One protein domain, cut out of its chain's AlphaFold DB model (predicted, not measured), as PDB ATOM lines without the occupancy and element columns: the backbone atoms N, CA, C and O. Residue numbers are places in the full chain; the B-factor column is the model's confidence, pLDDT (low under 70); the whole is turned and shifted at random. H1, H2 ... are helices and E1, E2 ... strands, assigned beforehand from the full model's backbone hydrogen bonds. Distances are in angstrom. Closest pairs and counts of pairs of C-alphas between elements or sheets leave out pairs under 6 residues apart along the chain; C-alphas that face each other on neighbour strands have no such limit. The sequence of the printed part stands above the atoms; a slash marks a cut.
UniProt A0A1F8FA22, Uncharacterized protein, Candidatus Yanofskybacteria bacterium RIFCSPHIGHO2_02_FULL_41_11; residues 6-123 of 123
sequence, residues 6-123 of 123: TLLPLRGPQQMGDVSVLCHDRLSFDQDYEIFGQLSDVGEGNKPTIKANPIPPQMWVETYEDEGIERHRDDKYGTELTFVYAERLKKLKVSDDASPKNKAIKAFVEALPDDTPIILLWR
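AT A GLANCE: This is residues 6 to 123 of the 123 residues of an uncharacterized protein of Candidatus Yanofskybacteria bacterium RIFCSPHIGHO2_02_FULL_41_11 (UniProt A0A1F8FA22). A small three-stranded sheet, E1 E6 E5, runs through the middle of a rounded body; a second three-stranded sheet, E2 E3 E4, lies toward one end of the longest axis, and H2 and H4 lie toward the other. H1 and H3 only graze the middle sheet, and a long unnamed stretch, residues 37 to 59, runs along the outside from H2 back to E3. The printed part has 118 residues with four named helices and six named strands, in the order E1 H1 E2 H2 E3 E4 E5 H3 H4 E6. The first sheet is antiparallel, the second mixed; the class is mixed, helices and strands, with under half of the residues in named elements. The whole is compact, with a radius of gyration of the C-alphas of 13.8 A and spans of 38 by 31 by 28 A.

IN THESE COORDINATES: E1 holds residues 6 to 9 and begins at C-alpha 6, (1.151, 23.574, 41.042). H1 is residues 13 to 17, E2 residues 20 to 23 and H2 residues 33 to 36. E3, residues 60 to 65, is 15.3 A long, and E4, residues 68 to 72, is 12.9 A. E5 is residues 82 to 85 and H3 residues 86 to 89. H4, residues 100 to 111, is 16.6 A long and begins at C-alpha 100, (3.339, 37.825, 47.247). E6, residues 117 to 122, is 16.2 A long and ends at C-alpha 122, (-4.255, 20.348, 40.247).

HOW THE PARTS SIT: E6 is the inner strand between E1 and E5, antiparallel to both; N 8 and O 119 are 2.9 A apart, and N 118 and O 84 are 2.8 A apart. Residues 27 to 28 pair antiparallel with residues 6 to 7 of E1, and residues 53 to 54 with residues 82 to 83 of E5. H4 is only just on this sheet, with 5 pairs of C-alphas within 10 A, and only grazes it with residues 105 to 109. H3 and H4 only just touch, with 3 pairs of C-alphas within 8 A, through residues 109 to 110 of H4; the closest are those of Ala 86 and Val 109, 6.3 A. Between the sheets, the closest C-alphas of E1 and E2 are those of Leu 8 and Cys 23, 5.9 A. E2 and E3 are parallel, with N 23 and O 62 2.8 A apart; E2, H2 and E3 form a strand-helix-strand unit, two parallel neighbour strands with a helix between them in the chain, and its crossover is right-handed. E3 and E4 form a hairpin, with N 65 and O 68 2.8 A apart. In H4 every O i to N i+4 pair is within hydrogen-bond range; H1 has 0 of 1, but 2 of 2 O i to N i+3 pairs, and H2 and H3 are too short for an O i to N i+4 pair.

THE WHOLE: The two C-alphas farthest apart are those of Gln 58 and Asp 97, 39.9 A. The printed part has no cut, and the link from H2 to E3, 23 residues, is long. The mean pLDDT of the printed part is 88.0, and residues 42 to 47 are under 70.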
ATOM      1  N   THR A   6      -0.312  23.627  41.070       92.94
ATOM      2  CA  THR A   6       1.151  23.574  41.042       92.94
ATOM      3  C   THR A   6       1.640  23.594  39.604       92.94
ATOM      4  O   THR A   6       1.209  22.784  38.786       92.94
ATOM      5  N   LEU A   7       2.549  24.517  39.300       93.56
ATOM      6  CA  LEU A   7       3.264  24.552  38.034       93.56
ATOM      7  C   LEU A   7       4.513  23.685  38.122       93.56
ATOM      8  O   LEU A   7       5.282  23.785  39.084       93.56
ATOM      9  N   LEU A   8       4.717  22.886  37.083       94.00
ATOM     10  CA  LEU A   8       5.883  22.034  36.899       94.00
ATOM     11  C   LEU A   8       6.569  22.437  35.582       94.00
ATOM     12  O   LEU A   8       6.232  21.903  34.519       94.00
ATOM     13  N   PRO A   9       7.449  23.453  35.602       92.75
ATOM     14  CA  PRO A   9       8.189  23.856  34.415       92.75
ATOM     15  C   PRO A   9       9.185  22.758  34.025       92.75
ATOM     16  O   PRO A   9       9.931  22.241  34.857       92.75
ATOM     17  N   LEU A  10       9.205  22.410  32.743       91.94
ATOM     18  CA  LEU A  10      10.205  21.515  32.177       91.94
ATOM     19  C   LEU A  10      11.470  22.302  31.821       91.94
ATOM     20  O   LEU A  10      11.438  23.515  31.633       91.94
ATOM     21  N   ARG A  11      12.605  21.616  31.682       86.00
ATOM     22  CA  ARG A  11      13.886  22.239  31.300       86.00
ATOM     23  C   ARG A  11      13.943  22.642  29.826       86.00
ATOM     24  O   ARG A  11      14.853  23.362  29.429       86.00
ATOM     25  N   GLY A  12      13.003  22.164  29.014       81.88
ATOM     26  CA  GLY A  12      12.872  22.552  27.617       81.88
ATOM     27  C   GLY A  12      11.857  21.702  26.852       81.88
ATOM     28  O   GLY A  12      11.387  20.679  27.359       81.88
ATOM     29  N   PRO A  13      11.536  22.085  25.606       83.44
ATOM     30  CA  PRO A  13      10.519  21.413  24.796       83.44
ATOM     31  C   PRO A  13      10.880  19.973  24.420       83.44
ATOM     32  O   PRO A  13       9.987  19.177  24.154       83.44
ATOM     33  N   GLN A  14      12.166  19.610  24.430       83.94
ATOM     34  CA  GLN A  14      12.629  18.255  24.101       83.94
ATOM     35  C   GLN A  14      12.065  17.200  25.063       83.94
ATOM     36  O   GLN A  14      11.724  16.106  24.623       83.94
ATOM     37  N   GLN A  15      11.868  17.558  26.338       85.31
ATOM     38  CA  GLN A  15      11.307  16.651  27.344       85.31
ATOM     39  C   GLN A  15       9.848  16.277  27.057       85.31
ATOM     40  O   GLN A  15       9.363  15.276  27.565       85.31
ATOM     41  N   MET A  16       9.153  17.019  26.184       85.75
ATOM     42  CA  MET A  16       7.818  16.634  25.715       85.75
ATOM     43  C   MET A  16       7.822  15.344  24.881       85.75
ATOM     44  O   MET A  16       6.771  14.747  24.676       85.75
ATOM     45  N   GLY A  17       8.979  14.901  24.384       83.94
ATOM     46  CA  GLY A  17       9.114  13.619  23.691       83.94
ATOM     47  C   GLY A  17       9.317  12.421  24.622       83.94
ATOM     48  O   GLY A  17       9.159  11.285  24.173       83.94
ATOM     49  N   ASP A  18       9.654  12.657  25.890       87.00
ATOM     50  CA  ASP A  18      10.083  11.603  26.803       87.00
ATOM     51  C   ASP A  18       8.896  10.822  27.380       87.00
ATOM     52  O   ASP A  18       7.810  11.350  27.627       87.00
ATOM     53  N   VAL A  19       9.120   9.529  27.623       87.56
ATOM     54  CA  VAL A  19       8.129   8.643  28.258       87.56
ATOM     55  C   VAL A  19       7.991   8.952  29.747       87.56
ATOM     56  O   VAL A  19       6.918   8.776  30.309       87.56
ATOM     57  N   SER A  20       9.060   9.415  30.396       88.00
ATOM     58  CA  SER A  20       9.032   9.798  31.804       88.00
ATOM     59  C   SER A  20       9.805  11.087  32.019       88.00
ATOM     60  O   SER A  20      10.959  11.189  31.600       88.00
ATOM     61  N   VAL A  21       9.171  12.057  32.672       90.56
ATOM     62  CA  VAL A  21       9.741  13.379  32.916       90.56
ATOM     63  C   VAL A  21       9.709  13.688  34.401       90.56
ATOM     64  O   VAL A  21       8.655  13.948  34.978       90.56
ATOM     65  N   LEU A  22      10.896  13.719  35.002       88.88
ATOM     66  CA  LEU A  22      11.076  14.155  36.376       88.88
ATOM     67  C   LEU A  22      11.057  15.683  36.461       88.88
ATOM     68  O   LEU A  22      11.955  16.371  35.966       88.88
ATOM     69  N   CYS A  23      10.026  16.208  37.114       88.81
ATOM     70  CA  CYS A  23       9.852  17.629  37.369       88.81
ATOM     71  C   CYS A  23      10.560  18.004  38.672       88.81
ATOM     72  O   CYS A  23      10.104  17.680  39.769       88.81
ATOM     73  N   HIS A  24      11.698  18.683  38.541       83.88
ATOM     74  CA  HIS A  24      12.502  19.111  39.686       83.88
ATOM     75  C   HIS A  24      11.918  20.341  40.384       83.88
ATOM     76  O   HIS A  24      11.947  20.425  41.609       83.88
ATOM     77  N   ASP A  25      11.383  21.276  39.603       88.19
ATOM     78  CA  ASP A  25      10.859  22.537  40.107       88.19
ATOM     79  C   ASP A  25       9.343  22.438  40.301       88.19
ATOM     80  O   ASP A  25       8.612  21.972  39.423       88.19
ATOM     81  N   ARG A  26       8.865  22.879  41.470       90.81
ATOM     82  CA  ARG A  26       7.447  22.846  41.853       90.81
ATOM     83  C   ARG A  26       7.031  24.200  42.401       90.81
ATOM     84  O   ARG A  26       7.506  24.626  43.451       90.81
ATOM     85  N   LEU A  27       6.124  24.871  41.702       92.50
ATOM     86  CA  LEU A  27       5.656  26.204  42.070       92.50
ATOM     87  C   LEU A  27       4.157  26.169  42.347       92.50
ATOM     88  O   LEU A  27       3.343  26.185  41.427       92.50
ATOM     89  N   SER A  28       3.785  26.097  43.622       92.81
ATOM     90  CA  SER A  28       2.382  26.028  44.035       92.81
ATOM     91  C   SER A  28       1.805  27.415  44.285       92.81
ATOM     92  O   SER A  28       2.277  28.120  45.176       92.81
ATOM     93  N   PHE A  29       0.757  27.788  43.554       91.19
ATOM     94  CA  PHE A  29      -0.013  28.997  43.842       91.19
ATOM     95  C   PHE A  29      -0.700  28.893  45.208       91.19
ATOM     96  O   PHE A  29      -1.063  27.805  45.662       91.19
ATOM     97  N   ASP A  30      -0.878  30.032  45.866       92.00
ATOM     98  CA  ASP A  30      -1.881  30.160  46.917       92.00
ATOM     99  C   ASP A  30      -3.275  30.187  46.280       92.00
ATOM    100  O   ASP A  30      -3.426  30.537  45.107       92.00
ATOM    101  N   GLN A  31      -4.290  29.796  47.051       88.12
ATOM    102  CA  GLN A  31      -5.656  29.665  46.546       88.12
ATOM    103  C   GLN A  31      -6.181  31.003  46.022       88.12
ATOM    104  O   GLN A  31      -6.393  31.936  46.793       88.12
ATOM    105  N   ASP A  32      -6.397  31.065  44.711       87.19
ATOM    106  CA  ASP A  32      -6.833  32.265  44.009       87.19
ATOM    107  C   ASP A  32      -7.692  31.866  42.801       87.19
ATOM    108  O   ASP A  32      -7.201  31.418  41.760       87.19
ATOM    109  N   TYR A  33      -9.009  31.997  42.961       85.19
ATOM    110  CA  TYR A  33      -9.979  31.601  41.942       85.19
ATOM    111  C   TYR A  33      -9.918  32.483  40.688       85.19
ATOM    112  O   TYR A  33     -10.280  32.009  39.610       85.19
ATOM    113  N   GLU A  34      -9.427  33.724  40.783       86.00
ATOM    114  CA  GLU A  34      -9.258  34.596  39.613       86.00
ATOM    115  C   GLU A  34      -8.125  34.094  38.715       86.00
ATOM    116  O   GLU A  34      -8.224  34.132  37.485       86.00
ATOM    117  N   ILE A  35      -7.055  33.576  39.322       87.38
ATOM    118  CA  ILE A  35      -5.959  32.921  38.603       87.38
ATOM    119  C   ILE A  35      -6.438  31.589  38.019       87.38
ATOM    120  O   ILE A  35      -6.220  31.314  36.836       87.38
ATOM    121  N   PHE A  36      -7.111  30.758  38.818       88.62
ATOM    122  CA  PHE A  36      -7.501  29.412  38.389       88.62
ATOM    123  C   PHE A  36      -8.562  29.424  37.284       88.62
ATOM    124  O   PHE A  36      -8.438  28.653  36.331       88.62
ATOM    125  N   GLY A  37      -9.526  30.350  37.341       84.56
ATOM    126  CA  GLY A  37     -10.556  30.522  36.311       84.56
ATOM    127  C   GLY A  37     -10.017  30.951  34.939       84.56
ATOM    128  O   GLY A  37     -10.696  30.799  33.926       84.56
ATOM    129  N   GLN A  38      -8.780  31.457  34.860       88.19
ATOM    130  CA  GLN A  38      -8.133  31.746  33.575       88.19
ATOM    131  C   GLN A  38      -7.569  30.488  32.896       88.19
ATOM    132  O   GLN A  38      -7.367  30.512  31.679       88.19
ATOM    133  N   LEU A  39      -7.303  29.417  33.652       85.25
ATOM    134  CA  LEU A  39      -6.605  28.207  33.192       85.25
ATOM    135  C   LEU A  39      -7.524  26.994  33.051       85.25
ATOM    136  O   LEU A  39      -7.323  26.177  32.156       85.25
ATOM    137  N   SER A  40      -8.516  26.872  33.928       80.00
ATOM    138  CA  SER A  40      -9.490  25.784  33.915       80.00
ATOM    139  C   SER A  40     -10.884  26.328  34.221       80.00
ATOM    140  O   SER A  40     -11.025  27.430  34.752       80.00
ATOM    141  N   ASP A  41     -11.913  25.563  33.863       70.50
ATOM    142  CA  ASP A  41     -13.326  25.895  34.086       70.50
ATOM    143  C   ASP A  41     -13.691  25.681  35.566       70.50
ATOM    144  O   ASP A  41     -14.412  24.763  35.952       70.50
ATOM    145  N   VAL A  42     -13.077  26.487  36.432       61.62
ATOM    146  CA  VAL A  42     -13.264  26.447  37.881       61.62
ATOM    147  C   VAL A  42     -14.255  27.541  38.277       61.62
ATOM    148  O   VAL A  42     -13.895  28.532  38.909       61.62
ATOM    149  N   GLY A  43     -15.512  27.385  37.866       51.50
ATOM    150  CA  GLY A  43     -16.613  28.266  38.262       51.50
ATOM    151  C   GLY A  43     -17.621  28.499  37.140       51.50
ATOM    152  O   GLY A  43     -17.235  28.730  35.997       51.50
ATOM    153  N   GLU A  44     -18.916  28.461  37.473       42.12
ATOM    154  CA  GLU A  44     -20.015  28.646  36.517       42.12
ATOM    155  C   GLU A  44     -19.827  29.920  35.672       42.12
ATOM    156  O   GLU A  44     -20.023  31.041  36.139       42.12
ATOM    157  N   GLY A  45     -19.465  29.742  34.398       49.72
ATOM    158  CA  GLY A  45     -19.544  30.786  33.374       49.72
ATOM    159  C   GLY A  45     -18.231  31.453  32.957       49.72
ATOM    160  O   GLY A  45     -18.254  32.227  31.997       49.72
ATOM    161  N   ASN A  46     -17.090  31.142  33.582       55.47
ATOM    162  CA  ASN A  46     -15.799  31.688  33.149       55.47
ATOM    163  C   ASN A  46     -15.112  30.757  32.149       55.47
ATOM    164  O   ASN A  46     -14.529  29.738  32.500       55.47
ATOM    165  N   LYS A  47     -15.140  31.138  30.867       66.12
ATOM    166  CA  LYS A  47     -14.368  30.429  29.840       66.12
ATOM    167  C   LYS A  47     -12.870  30.645  30.094       66.12
ATOM    168  O   LYS A  47     -12.443  31.805  30.109       66.12
ATOM    169  N   PRO A  48     -12.063  29.574  30.206       78.88
ATOM    170  CA  PRO A  48     -10.630  29.705  30.425       78.88
ATOM    171  C   PRO A  48     -10.002  30.513  29.289       78.88
ATOM    172  O   PRO A  48     -10.200  30.234  28.102       78.88
ATOM    173  N   THR A  49      -9.269  31.562  29.654       82.75
ATOM    174  CA  THR A  49      -8.635  32.477  28.695       82.75
ATOM    175  C   THR A  49      -7.331  31.893  28.151       82.75
ATOM    176  O   THR A  49      -6.928  32.186  27.024       82.75
ATOM    177  N   ILE A  50      -6.673  31.043  28.939       86.50
ATOM    178  CA  ILE A  50      -5.439  30.350  28.586       86.50
ATOM    179  C   ILE A  50      -5.787  28.897  28.283       86.50
ATOM    180  O   ILE A  50      -6.146  28.123  29.163       86.50
ATOM    181  N   LYS A  51      -5.651  28.514  27.014       86.88
ATOM    182  CA  LYS A  51      -5.900  27.139  26.583       86.88
ATOM    183  C   LYS A  51      -4.690  26.250  26.869       86.88
ATOM    184  O   LYS A  51      -3.643  26.416  26.226       86.88
ATOM    185  N   ALA A  52      -4.879  25.294  27.771       90.31
ATOM    186  CA  ALA A  52      -3.964  24.187  28.002       90.31
ATOM    187  C   ALA A  52      -4.155  23.065  26.970       90.31
ATOM    188  O   ALA A  52      -5.218  22.934  26.355       90.31
ATOM    189  N   ASN A  53      -3.097  22.292  26.746       91.44
ATOM    190  CA  ASN A  53      -3.107  21.109  25.890       91.44
ATOM    191  C   ASN A  53      -2.901  19.864  26.764       91.44
ATOM    192  O   ASN A  53      -2.184  19.962  27.759       91.44
ATOM    193  N   PRO A  54      -3.476  18.703  26.418       91.44
ATOM    194  CA  PRO A  54      -3.177  17.461  27.127       91.44
ATOM    195  C   PRO A  54      -1.694  17.116  26.985       91.44
ATOM    196  O   PRO A  54      -1.084  17.415  25.951       91.44
ATOM    197  N   ILE A  55      -1.108  16.499  28.011       92.12
ATOM    198  CA  ILE A  55       0.247  15.956  27.885       92.12
ATOM    199  C   ILE A  55       0.293  14.841  26.820       92.12
ATOM    200  O   ILE A  55      -0.729  14.222  26.516       92.12
ATOM    201  N   PRO A  56       1.460  14.579  26.207       90.88
ATOM    202  CA  PRO A  56       1.620  13.494  25.249       90.88
ATOM    203  C   PRO A  56       1.186  12.147  25.845       90.88
ATOM    204  O   PRO A  56       1.503  11.859  26.997       90.88
ATOM    205  N   PRO A  57       0.503  11.282  25.079       87.94
ATOM    206  CA  PRO A  57      -0.159  10.101  25.631       87.94
ATOM    207  C   PRO A  57       0.798   9.048  26.205       87.94
ATOM    208  O   PRO A  57       0.374   8.185  26.972       87.94
ATOM    209  N   GLN A  58       2.072   9.086  25.817       88.06
ATOM    210  CA  GLN A  58       3.125   8.221  26.341       88.06
ATOM    211  C   GLN A  58       3.848   8.795  27.569       88.06
ATOM    212  O   GLN A  58       4.652   8.083  28.163       88.06
ATOM    213  N   MET A  59       3.607  10.063  27.915       91.50
ATOM    214  CA  MET A  59       4.335  10.771  28.964       91.50
ATOM    215  C   MET A  59       3.780  10.445  30.354       91.50
ATOM    216  O   MET A  59       2.575  10.504  30.594       91.50
ATOM    217  N   TRP A  60       4.697  10.187  31.280       92.00
ATOM    218  CA  TRP A  60       4.475  10.149  32.719       92.00
ATOM    219  C   TRP A  60       5.203  11.314  33.381       92.00
ATOM    220  O   TRP A  60       6.361  11.592  33.067       92.00
ATOM    221  N   VAL A  61       4.524  11.989  34.303       92.12
ATOM    222  CA  VAL A  61       5.078  13.110  35.062       92.12
ATOM    223  C   VAL A  61       5.503  12.593  36.423       92.12
ATOM    224  O   VAL A  61       4.684  12.052  37.162       92.12
ATOM    225  N   GLU A  62       6.778  12.743  36.757       92.38
ATOM    226  CA  GLU A  62       7.308  12.326  38.050       92.38
ATOM    227  C   GLU A  62       7.579  13.546  38.934       92.38
ATOM    228  O   GLU A  62       8.198  14.517  38.488       92.38
ATOM    229  N   THR A  63       7.146  13.505  40.194       89.69
ATOM    230  CA  THR A  63       7.431  14.547  41.192       89.69
ATOM    231  C   THR A  63       8.045  13.938  42.444       89.69
ATOM    232  O   THR A  63       7.712  12.823  42.838       89.69
ATOM    233  N   TYR A  64       8.957  14.674  43.082       86.25
ATOM    234  CA  TYR A  64       9.431  14.321  44.420       86.25
ATOM    235  C   TYR A  64       8.367  14.693  45.455       86.25
ATOM    236  O   TYR A  64       8.039  15.873  45.596       86.25
ATOM    237  N   GLU A  65       7.861  13.699  46.173       84.06
ATOM    238  CA  GLU A  65       7.020  13.816  47.365       84.06
ATOM    239  C   GLU A  65       7.771  13.283  48.601       84.06
ATOM    240  O   GLU A  65       8.891  12.776  48.502       84.06
ATOM    241  N   ASP A  66       7.149  13.395  49.776       82.00
ATOM    242  CA  ASP A  66       7.763  13.024  51.059       82.00
ATOM    243  C   ASP A  66       8.172  11.538  51.128       82.00
ATOM    244  O   ASP A  66       9.185  11.200  51.740       82.00
ATOM    245  N   GLU A  67       7.417  10.649  50.473       83.69
ATOM    246  CA  GLU A  67       7.677   9.200  50.452       83.69
ATOM    247  C   GLU A  67       8.553   8.746  49.269       83.69
ATOM    248  O   GLU A  67       8.905   7.568  49.168       83.69
ATOM    249  N   GLY A  68       8.951   9.664  48.382       87.69
ATOM    250  CA  GLY A  68       9.787   9.367  47.222       87.69
ATOM    251  C   GLY A  68       9.265   9.979  45.928       87.69
ATOM    252  O   GLY A  68       8.660  11.044  45.920       87.69
ATOM    253  N   ILE A  69       9.560   9.327  44.804       88.06
ATOM    254  CA  ILE A  69       9.104   9.782  43.489       88.06
ATOM    255  C   ILE A  69       7.723   9.191  43.218       88.06
ATOM    256  O   ILE A  69       7.582   7.971  43.112       88.06
ATOM    257  N   GLU A  70       6.728  10.055  43.052       89.44
ATOM    258  CA  GLU A  70       5.400   9.662  42.594       89.44
ATOM    259  C   GLU A  70       5.261   9.895  41.089       89.44
ATOM    260  O   GLU A  70       5.817  10.843  40.531       89.44
ATOM    261  N   ARG A  71       4.534   8.994  40.421       89.88
ATOM    262  CA  ARG A  71       4.246   9.067  38.986       89.88
ATOM    263  C   ARG A  71       2.786   9.400  38.776       89.88
ATOM    264  O   ARG A  71       1.909   8.658  39.217       89.88
ATOM    265  N   HIS A  72       2.542  10.459  38.025       88.62
ATOM    266  CA  HIS A  72       1.214  10.960  37.743       88.62
ATOM    267  C   HIS A  72       1.024  11.128  36.242       88.62
ATOM    268  O   HIS A  72       1.909  11.577  35.512       88.62
ATOM    269  N   ARG A  73      -0.173  10.774  35.793       90.81
ATOM    270  CA  ARG A  73      -0.709  11.178  34.493       90.81
ATOM    271  C   ARG A  73      -2.005  11.962  34.659       90.81
ATOM    272  O   ARG A  73      -2.291  12.827  33.842       90.81
ATOM    273  N   ASP A  74      -2.712  11.695  35.748       91.38
ATOM    274  CA  ASP A  74      -3.896  12.417  36.170       91.38
ATOM    275  C   ASP A  74      -3.582  13.260  37.408       91.38
ATOM    276  O   ASP A  74      -2.671  12.962  38.189       91.38
ATOM    277  N   ASP A  75      -4.343  14.330  37.577       87.75
ATOM    278  CA  ASP A  75      -4.354  15.135  38.784       87.75
ATOM    279  C   ASP A  75      -5.105  14.429  39.931       87.75
ATOM    280  O   ASP A  75      -5.642  13.325  39.793       87.75
ATOM    281  N   LYS A  76      -5.170  15.071  41.101       85.69
ATOM    282  CA  LYS A  76      -5.858  14.499  42.274       85.69
ATOM    283  C   LYS A  76      -7.364  14.281  42.054       85.69
ATOM    284  O   LYS A  76      -7.990  13.531  42.803       85.69
ATOM    285  N   TYR A  77      -7.955  14.939  41.062       84.31
ATOM    286  CA  TYR A  77      -9.368  14.836  40.715       84.31
ATOM    287  C   TYR A  77      -9.634  13.787  39.623       84.31
ATOM    288  O   TYR A  77     -10.786  13.610  39.230       84.31
ATOM    289  N   GLY A  78      -8.602  13.075  39.154       83.81
ATOM    290  CA  GLY A  78      -8.713  12.077  38.090       83.81
ATOM    291  C   GLY A  78      -8.810  12.680  36.689       83.81
ATOM    292  O   GLY A  78      -9.275  12.005  35.773       83.81
ATOM    293  N   THR A  79      -8.417  13.947  36.518       86.69
ATOM    294  CA  THR A  79      -8.359  14.602  35.205       86.69
ATOM    295  C   THR A  79      -6.951  14.492  34.639       86.69
ATOM    296  O   THR A  79      -5.983  14.755  35.350       86.69
ATOM    297  N   GLU A  80      -6.829  14.146  33.356       90.56
ATOM    298  CA  GLU A  80      -5.529  14.057  32.685       90.56
ATOM    299  C   GLU A  80      -4.756  15.378  32.806       90.56
ATOM    300  O   GLU A  80      -5.303  16.473  32.620       90.56
ATOM    301  N   LEU A  81      -3.462  15.276  33.112       92.69
ATOM    302  CA  LEU A  81      -2.587  16.428  33.231       92.69
ATOM    303  C   LEU A  81      -2.509  17.182  31.908       92.69
ATOM    304  O   LEU A  81      -2.488  16.629  30.804       92.69
ATOM    305  N   THR A  82      -2.420  18.496  32.032       94.06
ATOM    306  CA  THR A  82      -2.310  19.391  30.886       94.06
ATOM    307  C   THR A  82      -1.041  20.212  30.994       94.06
ATOM    308  O   THR A  82      -0.452  20.345  32.063       94.06
ATOM    309  N   PHE A  83      -0.599  20.770  29.877       94.19
ATOM    310  CA  PHE A  83       0.540  21.663  29.828       94.19
ATOM    311  C   PHE A  83       0.221  22.927  29.032       94.19
ATOM    312  O   PHE A  83      -0.648  22.964  28.152       94.19
ATOM    313  N   VAL A  84       0.965  23.981  29.341       94.75
ATOM    314  CA  VAL A  84       0.927  25.278  28.670       94.75
ATOM    315  C   VAL A  84       2.366  25.716  28.415       94.75
ATOM    316  O   VAL A  84       3.228  25.552  29.270       94.75
ATOM    317  N   TYR A  85       2.643  26.285  27.245       94.69
ATOM    318  CA  TYR A  85       3.935  26.929  26.993       94.69
ATOM    319  C   TYR A  85       4.042  28.253  27.751       94.69
ATOM    320  O   TYR A  85       3.055  28.990  27.844       94.69
ATOM    321  N   ALA A  86       5.237  28.587  28.235       93.94
ATOM    322  CA  ALA A  86       5.490  29.827  28.962       93.94
ATOM    323  C   ALA A  86       4.972  31.060  28.208       93.94
ATOM    324  O   ALA A  86       4.325  31.898  28.825       93.94
ATOM    325  N   GLU A  87       5.119  31.129  26.878       94.62
ATOM    326  CA  GLU A  87       4.562  32.208  26.040       94.62
ATOM    327  C   GLU A  87       3.070  32.482  26.318       94.62
ATOM    328  O   GLU A  87       2.618  33.625  26.425       94.62
ATOM    329  N   ARG A  88       2.271  31.416  26.455       93.50
ATOM    330  CA  ARG A  88       0.841  31.529  26.758       93.50
ATOM    331  C   ARG A  88       0.612  31.857  28.223       93.50
ATOM    332  O   ARG A  88      -0.235  32.696  28.518       93.50
ATOM    333  N   LEU A  89       1.358  31.225  29.128       92.94
ATOM    334  CA  LEU A  89       1.205  31.442  30.566       92.94
ATOM    335  C   LEU A  89       1.646  32.851  30.994       92.94
ATOM    336  O   LEU A  89       1.111  33.401  31.950       92.94
ATOM    337  N   LYS A  90       2.521  33.513  30.232       94.19
ATOM    338  CA  LYS A  90       2.851  34.937  30.399       94.19
ATOM    339  C   LYS A  90       1.638  35.860  30.251       94.19
ATOM    340  O   LYS A  90       1.653  36.961  30.794       94.19
ATOM    341  N   LYS A  91       0.560  35.425  29.592       92.88
ATOM    342  CA  LYS A  91      -0.696  36.190  29.479       92.88
ATOM    343  C   LYS A  91      -1.575  36.096  30.729       92.88
ATOM    344  O   LYS A  91      -2.588  36.789  30.791       92.88
ATOM    345  N   LEU A  92      -1.198  35.259  31.701       91.62
ATOM    346  CA  LEU A  92      -1.881  35.142  32.984       91.62
ATOM    347  C   LEU A  92      -1.908  36.498  33.679       91.62
ATOM    348  O   LEU A  92      -0.864  37.128  33.857       91.62
ATOM    349  N   LYS A  93      -3.098  36.937  34.071       91.06
ATOM    350  CA  LYS A  93      -3.277  38.154  34.855       91.06
ATOM    351  C   LYS A  93      -3.280  37.788  36.330       91.06
ATOM    352  O   LYS A  93      -4.032  36.910  36.740       91.06
ATOM    353  N   VAL A  94      -2.447  38.472  37.099       90.31
ATOM    354  CA  VAL A  94      -2.397  38.372  38.557       90.31
ATOM    355  C   VAL A  94      -2.729  39.753  39.102       90.31
ATOM    356  O   VAL A  94      -2.122  40.730  38.666       90.31
ATOM    357  N   SER A  95      -3.723  39.831  39.988       89.44
ATOM    358  CA  SER A  95      -4.166  41.092  40.588       89.44
ATOM    359  C   SER A  95      -3.058  41.736  41.431       89.44
ATOM    360  O   SER A  95      -2.221  41.046  42.024       89.44
ATOM    361  N   ASP A  96      -3.084  43.063  41.546       86.75
ATOM    362  CA  ASP A  96      -2.211  43.800  42.463       86.75
ATOM    363  C   ASP A  96      -2.498  43.466  43.935       86.75
ATOM    364  O   ASP A  96      -1.618  43.636  44.777       86.75
ATOM    365  N   ASP A  97      -3.664  42.902  44.248       89.75
ATOM    366  CA  ASP A  97      -4.010  42.429  45.593       89.75
ATOM    367  C   ASP A  97      -3.659  40.946  45.823       89.75
ATOM    368  O   ASP A  97      -3.838  40.421  46.923       89.75
ATOM    369  N   ALA A  98      -3.130  40.252  44.805       91.00
ATOM    370  CA  ALA A  98      -2.754  38.846  44.920       91.00
ATOM    371  C   ALA A  98      -1.600  38.631  45.912       91.00
ATOM    372  O   ALA A  98      -0.780  39.524  46.169       91.00
ATOM    373  N   SER A  99      -1.490  37.404  46.430       93.69
ATOM    374  CA  SER A  99      -0.454  37.070  47.409       93.69
ATOM    375  C   SER A  99       0.962  37.305  46.844       93.69
ATOM    376  O   SER A  99       1.200  37.116  45.643       93.69
ATOM    377  N   PRO A 100       1.951  37.668  47.688       94.88
ATOM    378  CA  PRO A 100       3.339  37.825  47.247       94.88
ATOM    379  C   PRO A 100       3.890  36.583  46.538       94.88
ATOM    380  O   PRO A 100       4.680  36.698  45.603       94.88
ATOM    381  N   LYS A 101       3.436  35.393  46.947       94.06
ATOM    382  CA  LYS A 101       3.808  34.120  46.330       94.06
ATOM    383  C   LYS A 101       3.247  33.992  44.914       94.06
ATOM    384  O   LYS A 101       4.004  33.677  44.001       94.06
ATOM    385  N   ASN A 102       1.968  34.306  44.703       93.88
ATOM    386  CA  ASN A 102       1.345  34.277  43.374       93.88
ATOM    387  C   ASN A 102       2.042  35.250  42.413       93.88
ATOM    388  O   ASN A 102       2.328  34.900  41.265       93.88
ATOM    389  N   LYS A 103       2.408  36.440  42.906       94.38
ATOM    390  CA  LYS A 103       3.206  37.419  42.151       94.38
ATOM    391  C   LYS A 103       4.615  36.914  41.833       94.38
ATOM    392  O   LYS A 103       5.082  37.090  40.712       94.38
ATOM    393  N   ALA A 104       5.283  36.253  42.778       94.94
ATOM    394  CA  ALA A 104       6.605  35.672  42.549       94.94
ATOM    395  C   ALA A 104       6.568  34.553  41.495       94.94
ATOM    396  O   ALA A 104       7.428  34.508  40.618       94.94
ATOM    397  N   ILE A 105       5.546  33.692  41.528       94.69
ATOM    398  CA  ILE A 105       5.344  32.649  40.512       94.69
ATOM    399  C   ILE A 105       5.108  33.284  39.139       94.69
ATOM    400  O   ILE A 105       5.694  32.854  38.148       94.69
ATOM    401  N   LYS A 106       4.300  34.346  39.072       94.62
ATOM    402  CA  LYS A 106       4.089  35.108  37.838       94.62
ATOM    403  C   LYS A 106       5.394  35.692  37.288       94.62
ATOM    404  O   LYS A 106       5.681  35.494  36.109       94.62
ATOM    405  N   ALA A 107       6.204  36.329  38.130       95.25
ATOM    406  CA  ALA A 107       7.510  36.858  37.736       95.25
ATOM    407  C   ALA A 107       8.466  35.750  37.255       95.25
ATOM    408  O   ALA A 107       9.180  35.929  36.270       95.25
ATOM    409  N   PHE A 108       8.443  34.578  37.898       94.88
ATOM    410  CA  PHE A 108       9.210  33.415  37.450       94.88
ATOM    411  C   PHE A 108       8.795  32.976  36.040       94.88
ATOM    412  O   PHE A 108       9.649  32.813  35.172       94.88
ATOM    413  N   VAL A 109       7.489  32.847  35.779       94.00
ATOM    414  CA  VAL A 109       6.966  32.482  34.451       94.00
ATOM    415  C   VAL A 109       7.364  33.508  33.384       94.00
ATOM    416  O   VAL A 109       7.657  33.136  32.250       94.00
ATOM    417  N   GLU A 110       7.401  34.796  33.726       95.00
ATOM    418  CA  GLU A 110       7.836  35.857  32.811       95.00
ATOM    419  C   GLU A 110       9.308  35.750  32.409       95.00
ATOM    420  O   GLU A 110       9.646  36.071  31.268       95.00
ATOM    421  N   ALA A 111      10.153  35.234  33.301       95.31
ATOM    422  CA  ALA A 111      11.574  35.025  33.053       95.31
ATOM    423  C   ALA A 111      11.888  33.758  32.232       95.31
ATOM    424  O   ALA A 111      13.008  33.620  31.740       95.31
ATOM    425  N   LEU A 112      10.933  32.834  32.072       93.62
ATOM    426  CA  LEU A 112      11.155  31.600  31.316       93.62
ATOM    427  C   LEU A 112      11.247  31.852  29.798       93.62
ATOM    428  O   LEU A 112      10.538  32.721  29.273       93.62
ATOM    429  N   PRO A 113      12.049  31.060  29.061       94.56
ATOM    430  CA  PRO A 113      11.983  30.999  27.602       94.56
ATOM    431  C   PRO A 113      10.572  30.647  27.119       94.56
ATOM    432  O   PRO A 113       9.909  29.801  27.718       94.56
ATOM    433  N   ASP A 114      10.117  31.280  26.037       94.19
ATOM    434  CA  ASP A 114       8.734  31.177  25.545       94.19
ATOM    435  C   ASP A 114       8.299  29.740  25.210       94.19
ATOM    436  O   ASP A 114       7.142  29.372  25.428       94.19
ATOM    437  N   ASP A 115       9.237  28.920  24.740       93.69
ATOM    438  CA  ASP A 115       9.057  27.521  24.350       93.69
ATOM    439  C   ASP A 115       9.109  26.535  25.526       93.69
ATOM    440  O   ASP A 115       8.933  25.331  25.324       93.69
ATOM    441  N   THR A 116       9.303  27.023  26.753       94.12
ATOM    442  CA  THR A 116       9.325  26.193  27.960       94.12
ATOM    443  C   THR A 116       7.939  25.594  28.217       94.12
ATOM    444  O   THR A 116       6.994  26.347  28.476       94.12
ATOM    445  N   PRO A 117       7.770  24.261  28.172       94.06
ATOM    446  CA  PRO A 117       6.525  23.616  28.566       94.06
ATOM    447  C   PRO A 117       6.371  23.652  30.087       94.06
ATOM    448  O   PRO A 117       7.315  23.368  30.822       94.06
ATOM    449  N   ILE A 118       5.172  23.967  30.560       95.25
ATOM    450  CA  ILE A 118       4.831  24.012  31.980       95.25
ATOM    451  C   ILE A 118       3.613  23.122  32.188       95.25
ATOM    452  O   ILE A 118       2.538  23.410  31.659       95.25
ATOM    453  N   ILE A 119       3.779  22.039  32.941       94.69
ATOM    454  CA  ILE A 119       2.681  21.131  33.283       94.69
ATOM    455  C   ILE A 119       1.866  21.749  34.429       94.69
ATOM    456  O   ILE A 119       2.420  22.331  35.366       94.69
ATOM    457  N   LEU A 120       0.542  21.642  34.329       93.81
ATOM    458  CA  LEU A 120      -0.433  22.114  35.303       93.81
ATOM    459  C   LEU A 120      -0.914  20.927  36.144       93.81
ATOM    460  O   LEU A 120      -1.618  20.053  35.637       93.81
ATOM    461  N   LEU A 121      -0.541  20.903  37.424       91.88
ATOM    462  CA  LEU A 121      -0.938  19.865  38.373       91.88
ATOM    463  C   LEU A 121      -1.941  20.422  39.389       91.88
ATOM    464  O   LEU A 121      -1.573  21.233  40.245       91.88
ATOM    465  N   TRP A 122      -3.190  19.961  39.318       89.81
ATOM    466  CA  TRP A 122      -4.255  20.348  40.247       89.81
ATOM    467  C   TRP A 122      -4.302  19.418  41.477       89.81
ATOM    468  O   TRP A 122      -4.124  18.202  41.363       89.81
ATOM    469  N   ARG A 123      -4.493  19.977  42.680       84.62
ATOM    470  CA  ARG A 123      -4.480  19.247  43.968       84.62
ATOM    471  C   ARG A 123      -5.508  19.772  44.971       84.62
ATOM    472  O   ARG A 123      -5.907  20.942  44.835       84.62
TER     473      ARG A 123